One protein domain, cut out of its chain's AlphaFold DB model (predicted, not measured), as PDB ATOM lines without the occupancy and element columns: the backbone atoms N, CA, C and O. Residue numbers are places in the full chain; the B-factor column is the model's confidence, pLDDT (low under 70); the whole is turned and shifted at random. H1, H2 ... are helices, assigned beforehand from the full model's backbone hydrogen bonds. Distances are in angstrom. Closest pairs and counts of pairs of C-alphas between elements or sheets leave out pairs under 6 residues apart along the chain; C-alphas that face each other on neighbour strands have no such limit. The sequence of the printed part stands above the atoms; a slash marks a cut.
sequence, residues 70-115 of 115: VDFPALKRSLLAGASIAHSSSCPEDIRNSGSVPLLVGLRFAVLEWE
ATOM      1  N   VAL A  70     -20.241 -22.856  -2.857       94.12
ATOM      2  CA  VAL A  70     -20.566 -21.447  -2.612       94.12
ATOM      3  C   VAL A  70     -22.015 -21.203  -3.017       94.12
ATOM      4  O   VAL A  70     -22.406 -21.508  -4.141       94.12
ATOM      5  N   ASP A  71     -22.802 -20.624  -2.112       94.81
ATOM      6  CA  ASP A  71     -24.153 -20.145  -2.412       94.81
ATOM      7  C   ASP A  71     -24.055 -18.790  -3.128       94.81
ATOM      8  O   ASP A  71     -23.920 -17.732  -2.506       94.81
ATOM      9  N   PHE A  72     -24.063 -18.833  -4.462       95.62
ATOM     10  CA  PHE A  72     -23.996 -17.644  -5.312       95.62
ATOM     11  C   PHE A  72     -25.161 -16.674  -5.057       95.62
ATOM     12  O   PHE A  72     -24.873 -15.493  -4.854       95.62
ATOM     13  N   PRO A  73     -26.441 -17.103  -4.992       95.88
ATOM     14  CA  PRO A  73     -27.539 -16.198  -4.658       95.88
ATOM     15  C   PRO A  73     -27.338 -15.448  -3.335       95.88
ATOM     16  O   PRO A  73     -27.533 -14.230  -3.277       95.88
ATOM     17  N   ALA A  74     -26.963 -16.152  -2.262       95.50
ATOM     18  CA  ALA A  74     -26.752 -15.534  -0.955       95.50
ATOM     19  C   ALA A  74     -25.559 -14.579  -0.970       95.50
ATOM     20  O   ALA A  74     -25.670 -13.443  -0.504       95.50
ATOM     21  N   LEU A  75     -24.442 -15.002  -1.565       96.31
ATOM     22  CA  LEU A  75     -23.254 -14.168  -1.664       96.31
ATOM     23  C   LEU A  75     -23.502 -12.929  -2.533       96.31
ATOM     24  O   LEU A  75     -23.082 -11.839  -2.150       96.31
ATOM     25  N   LYS A  76     -24.249 -13.049  -3.639       96.81
ATOM     26  CA  LYS A  76     -24.619 -11.924  -4.512       96.81
ATOM     27  C   LYS A  76     -25.394 -10.857  -3.743       96.81
ATOM     28  O   LYS A  76     -25.031  -9.686  -3.821       96.81
ATOM     29  N   ARG A  77     -26.399 -11.248  -2.948       95.75
ATOM     30  CA  ARG A  77     -27.153 -10.310  -2.091       95.75
ATOM     31  C   ARG A  77     -26.235  -9.565  -1.122       95.75
ATOM     32  O   ARG A  77     -26.311  -8.343  -1.037       95.75
ATOM     33  N   SER A  78     -25.337 -10.282  -0.448       95.50
ATOM     34  CA  SER A  78     -24.383  -9.685   0.493       95.50
ATOM     35  C   SER A  78     -23.426  -8.699  -0.191       95.50
ATOM     36  O   SER A  78     -23.191  -7.610   0.328       95.50
ATOM     37  N   LEU A  79     -22.912  -9.037  -1.379       95.50
ATOM     38  CA  LEU A  79     -22.036  -8.150  -2.155       95.50
ATOM     39  C   LEU A  79     -22.760  -6.887  -2.637       95.50
ATOM     40  O   LEU A  79     -22.193  -5.797  -2.577       95.50
ATOM     41  N   LEU A  80     -24.009  -7.014  -3.094       95.19
ATOM     42  CA  LEU A  80     -24.832  -5.872  -3.508       95.19
ATOM     43  C   LEU A  80     -25.198  -4.960  -2.329       95.19
ATOM     44  O   LEU A  80     -25.336  -3.755  -2.515       95.19
ATOM     45  N   ALA A  81     -25.282  -5.508  -1.115       94.94
ATOM     46  CA  ALA A  81     -25.427  -4.744   0.122       94.94
ATOM     47  C   ALA A  81     -24.118  -4.068   0.593       94.94
ATOM     48  O   ALA A  81     -24.106  -3.419   1.637       94.94
ATOM     49  N   GLY A  82     -23.017  -4.208  -0.157       93.94
ATOM     50  CA  GLY A  82     -21.739  -3.545   0.117       93.94
ATOM     51  C   GLY A  82     -20.733  -4.374   0.920       93.94
ATOM     52  O   GLY A  82     -19.654  -3.870   1.231       93.94
ATOM     53  N   ALA A  83     -21.031  -5.638   1.241       93.06
ATOM     54  CA  ALA A  83     -20.045  -6.512   1.872       93.06
ATOM     55  C   ALA A  83     -18.897  -6.851   0.901       93.06
ATOM     56  O   ALA A  83     -19.085  -6.948  -0.313       93.06
ATOM     57  N   SER A  84     -17.701  -7.098   1.438       90.69
ATOM     58  CA  SER A  84     -16.611  -7.727   0.682       90.69
ATOM     59  C   SER A  84     -16.686  -9.256   0.792       90.69
ATOM     60  O   SER A  84     -17.305  -9.790   1.713       90.69
ATOM     61  N   ILE A  85     -16.011  -9.983  -0.109       92.25
ATOM     62  CA  ILE A  85     -15.924 -11.456  -0.035       92.25
ATOM     63  C   ILE A  85     -15.353 -11.903   1.320       92.25
ATOM     64  O   ILE A  85     -15.892 -12.818   1.936       92.25
ATOM     65  N   ALA A  86     -14.302 -11.230   1.801       88.25
ATOM     66  CA  ALA A  86     -13.606 -11.572   3.042       88.25
ATOM     67  C   ALA A  86     -14.458 -11.366   4.309       88.25
ATOM     68  O   ALA A  86     -14.197 -11.997   5.330       88.25
ATOM     69  N   HIS A  87     -15.491 -10.521   4.251       86.88
ATOM     70  CA  HIS A  87     -16.352 -10.205   5.400       86.88
ATOM     71  C   HIS A  87     -17.791 -10.718   5.252       86.88
ATOM     72  O   HIS A  87     -18.608 -10.523   6.148       86.88
ATOM     73  N   SER A  88     -18.121 -11.382   4.143       90.56
ATOM     74  CA  SER A  88     -19.459 -11.927   3.909       90.56
ATOM     75  C   SER A  88     -19.620 -13.292   4.572       90.56
ATOM     76  O   SER A  88     -18.966 -14.256   4.176       90.56
ATOM     77  N   SER A  89     -20.545 -13.421   5.526       90.25
ATOM     78  CA  SER A  89     -20.871 -14.710   6.159       90.25
ATOM     79  C   SER A  89     -21.399 -15.759   5.170       90.25
ATOM     80  O   SER A  89     -21.289 -16.952   5.436       90.25
ATOM     81  N   SER A  90     -21.910 -15.328   4.010       90.88
ATOM     82  CA  SER A  90     -22.360 -16.201   2.915       90.88
ATOM     83  C   SER A  90     -21.210 -16.833   2.116       90.88
ATOM     84  O   SER A  90     -21.444 -17.731   1.314       90.88
ATOM     85  N   CYS A  91     -19.971 -16.363   2.292       93.19
ATOM     86  CA  CYS A  91     -18.782 -16.948   1.673       93.19
ATOM     87  C   CYS A  91     -18.173 -18.013   2.602       93.19
ATOM     88  O   CYS A  91     -18.076 -17.738   3.796       93.19
ATOM     89  N   PRO A  92     -17.721 -19.188   2.120       94.38
ATOM     90  CA  PRO A  92     -17.061 -20.191   2.958       94.38
ATOM     91  C   PRO A  92     -15.874 -19.636   3.751       94.38
ATOM     92  O   PRO A  92     -15.056 -18.888   3.215       94.38
ATOM     93  N   GLU A  93     -15.752 -20.042   5.016       93.75
ATOM     94  CA  GLU A  93     -14.717 -19.548   5.933       93.75
ATOM     95  C   GLU A  93     -13.297 -19.717   5.381       93.75
ATOM     96  O   GLU A  93     -12.504 -18.779   5.421       93.75
ATOM     97  N   ASP A  94     -13.013 -20.859   4.765       92.56
ATOM     98  CA  ASP A  94     -11.724 -21.143   4.136       92.56
ATOM     99  C   ASP A  94     -11.336 -20.117   3.065       92.56
ATOM    100  O   ASP A  94     -10.170 -19.741   2.955       92.56
ATOM    101  N   ILE A  95     -12.310 -19.642   2.280       94.19
ATOM    102  CA  ILE A  95     -12.074 -18.614   1.260       94.19
ATOM    103  C   ILE A  95     -11.858 -17.258   1.931       94.19
ATOM    104  O   ILE A  95     -10.977 -16.510   1.513       94.19
ATOM    105  N   ARG A  96     -12.617 -16.939   2.985       93.69
ATOM    106  CA  ARG A  96     -12.460 -15.672   3.717       93.69
ATOM    107  C   ARG A  96     -11.098 -15.560   4.398       93.69
ATOM    108  O   ARG A  96     -10.491 -14.496   4.352       93.69
ATOM    109  N   ASN A  97     -10.626 -16.650   5.001       91.12
ATOM    110  CA  ASN A  97      -9.427 -16.656   5.838       91.12
ATOM    111  C   ASN A  97      -8.139 -16.943   5.053       91.12
ATOM    112  O   ASN A  97      -7.056 -16.570   5.496       91.12
ATOM    113  N   SER A  98      -8.222 -17.652   3.924       90.94
ATOM    114  CA  SER A  98      -7.035 -18.126   3.192       90.94
ATOM    115  C   SER A  98      -7.120 -17.931   1.679       90.94
ATOM    116  O   SER A  98      -6.243 -18.396   0.950       90.94
ATOM    117  N   GLY A  99      -8.161 -17.260   1.182       91.62
ATOM    118  CA  GLY A  99      -8.304 -16.973  -0.238       91.62
ATOM    119  C   GLY A  99      -7.232 -16.009  -0.733       91.62
ATOM    120  O   GLY A  99      -7.017 -14.940  -0.164       91.62
ATOM    121  N   SER A 100      -6.571 -16.374  -1.829       91.12
ATOM    122  CA  SER A 100      -5.643 -15.478  -2.513       91.12
ATOM    123  C   SER A 100      -6.396 -14.325  -3.185       91.12
ATOM    124  O   SER A 100      -7.571 -14.449  -3.534       91.12
ATOM    125  N   VAL A 101      -5.719 -13.200  -3.426       90.81
ATOM    126  CA  VAL A 101      -6.313 -12.058  -4.147       90.81
ATOM    127  C   VAL A 101      -6.933 -12.473  -5.496       90.81
ATOM    128  O   VAL A 101      -8.086 -12.102  -5.730       90.81
ATOM    129  N   PRO A 102      -6.271 -13.286  -6.352       92.19
ATOM    130  CA  PRO A 102      -6.885 -13.782  -7.585       92.19
ATOM    131  C   PRO A 102      -8.197 -14.543  -7.350       92.19
ATOM    132  O   PRO A 102      -9.167 -14.315  -8.073       92.19
ATOM    133  N   LEU A 103      -8.256 -15.398  -6.319       93.19
ATOM    134  CA  LEU A 103      -9.468 -16.147  -5.976       93.19
ATOM    135  C   LEU A 103     -10.603 -15.208  -5.553       93.19
ATOM    136  O   LEU A 103     -11.729 -15.370  -6.017       93.19
ATOM    137  N   LEU A 104     -10.323 -14.218  -4.701       94.38
ATOM    138  CA  LEU A 104     -11.335 -13.271  -4.221       94.38
ATOM    139  C   LEU A 104     -11.899 -12.409  -5.362       94.38
ATOM    140  O   LEU A 104     -13.112 -12.203  -5.437       94.38
ATOM    141  N   VAL A 105     -11.038 -11.937  -6.270       94.00
ATOM    142  CA  VAL A 105     -11.447 -11.171  -7.459       94.00
ATOM    143  C   VAL A 105     -12.280 -12.043  -8.401       94.00
ATOM    144  O   VAL A 105     -13.363 -11.630  -8.818       94.00
ATOM    145  N   GLY A 106     -11.805 -13.257  -8.692       95.25
ATOM    146  CA  GLY A 106     -12.502 -14.214  -9.548       95.25
ATOM    147  C   GLY A 106     -13.870 -14.606  -9.002       95.25
ATOM    148  O   GLY A 106     -14.855 -14.571  -9.736       95.25
ATOM    149  N   LEU A 107     -13.966 -14.893  -7.701       95.62
ATOM    150  CA  LEU A 107     -15.232 -15.236  -7.059       95.62
ATOM    151  C   LEU A 107     -16.216 -14.064  -7.093       95.62
ATOM    152  O   LEU A 107     -17.382 -14.259  -7.427       95.62
ATOM    153  N   ARG A 108     -15.760 -12.839  -6.797       95.50
ATOM    154  CA  ARG A 108     -16.617 -11.650  -6.878       95.50
ATOM    155  C   ARG A 108     -17.182 -11.462  -8.284       95.50
ATOM    156  O   ARG A 108     -18.373 -11.197  -8.419       95.50
ATOM    157  N   PHE A 109     -16.338 -11.590  -9.309       95.75
ATOM    158  CA  PHE A 109     -16.772 -11.525 -10.702       95.75
ATOM    159  C   PHE A 109     -17.813 -12.610 -10.997       95.75
ATOM    160  O   PHE A 109     -18.927 -12.293 -11.402       95.75
ATOM    161  N   ALA A 110     -17.484 -13.873 -10.714       95.88
ATOM    162  CA  ALA A 110     -18.349 -15.006 -11.026       95.88
ATOM    163  C   ALA A 110     -19.732 -14.891 -10.371       95.88
ATOM    164  O   ALA A 110     -20.727 -15.216 -11.005       95.88
ATOM    165  N   VAL A 111     -19.800 -14.403  -9.128       96.38
ATOM    166  CA  VAL A 111     -21.055 -14.235  -8.380       96.38
ATOM    167  C   VAL A 111     -21.916 -13.100  -8.937       96.38
ATOM    168  O   VAL A 111     -23.139 -13.221  -8.983       96.38
ATOM    169  N   LEU A 112     -21.314 -11.977  -9.335       94.81
ATOM    170  CA  LEU A 112     -22.077 -10.828  -9.834       94.81
ATOM    171  C   LEU A 112     -22.616 -11.054 -11.248       94.81
ATOM    172  O   LEU A 112     -23.737 -10.633 -11.532       94.81
ATOM    173  N   GLU A 113     -21.862 -11.776 -12.073       92.56
ATOM    174  CA  GLU A 113     -22.227 -12.135 -13.447       92.56
ATOM    175  C   GLU A 113     -23.125 -13.383 -13.532       92.56
ATOM    176  O   GLU A 113     -23.501 -13.793 -14.624       92.56
ATOM    177  N   TRP A 114     -23.447 -14.021 -12.403       83.56
ATOM    178  CA  TRP A 114     -24.309 -15.202 -12.378       83.56
ATOM    179  C   TRP A 114     -25.784 -14.810 -12.526       83.56
ATOM    180  O   TRP A 114     -26.275 -13.998 -11.731       83.56
ATOM    181  N   GLU A 115     -26.451 -15.365 -13.541       74.31
ATOM    182  CA  GLU A 115     -27.879 -15.178 -13.854       74.31
ATOM    183  C   GLU A 115     -28.775 -16.153 -13.084       74.31
ATOM    184  O   GLU A 115     -28.515 -17.378 -13.137       74.31
TER     185      GLU A 115
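What this domain is: This is residues 70 to 115 of the 115 residues of an uncharacterized protein of Sinosporangium album (UniProt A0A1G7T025). A long helix, H3, forms one side of this small domain and makes most of its longest axis, while the two shorter helices and the loop joining them cover the other side. H1 crosses over the last part of H3, about at right angles to it, and H2 is near the first part of H3; the winding loop of residues 81 to 92 fills the space between H1 and H2. The printed part has 46 residues with three named helices, in the order H1, H2, H3, and no named strand; the class is all helix. The whole is compact, with a radius of gyration of the C-alphas of 9.3 A, and the C-alphas span 26 by 18 by 17 A.

How they stand to each other: H1, residues 72 to 80, touches H3, residues 101 to 112, with 6 pairs of C-alphas within 8 A. The closest are the C-alphas of Phe 72 and Val 111, 5.4 A apart. H3 touches H1 with residues 108 to 112 alone. The lines of H1 and H3 stand at 81 degrees, about perpendicular, and their centres are 12.1 A apart. H2, residues 93 to 98, is apart from H1, the helix before it in the chain. H2 and H3 are close but not clearly touching, with 1 pair of C-alphas within 8 A, those of Ile 95 and Leu 104 at 7.7 A. They run opposite ways at a shallow tilt of 34.9 degrees, only just short of steep. In H1, H2 and H3 every pair of O i and N i+4 is within hydrogen-bond range.

Where its parts are: H1 begins at Phe 72, with its C-alpha at (-23.996, -17.644, -5.312), and ends at Leu 80, 11.9 A from first to last C-alpha. H2 runs from Glu 93, with its C-alpha at (-14.717, -19.548, 5.933), to Ser 98, a length of 8.3 A. H3, the longest helix with 12 residues, runs from Val 101 to Leu 112, whose C-alpha is at (-22.077, -10.828, -9.834), and measures 16.8 A.

The domain as a whole: The two C-alphas farthest apart are those of Ser 98 and Glu 115, at 27.1 A. The C-alphas of Val 70 and Glu 115, the first and last printed residues, are 14.8 A apart. The link from H1 to H2 is long, with 12 residues, and their C-alphas lie 4 to 12 A from the mean of the C-alphas. The link from H2 to H3, with 2 residues, is tight. The printed part has no cut, and residue 115 is the chain's last. The mean pLDDT of the printed part is 92.9, and no printed residue is under 70.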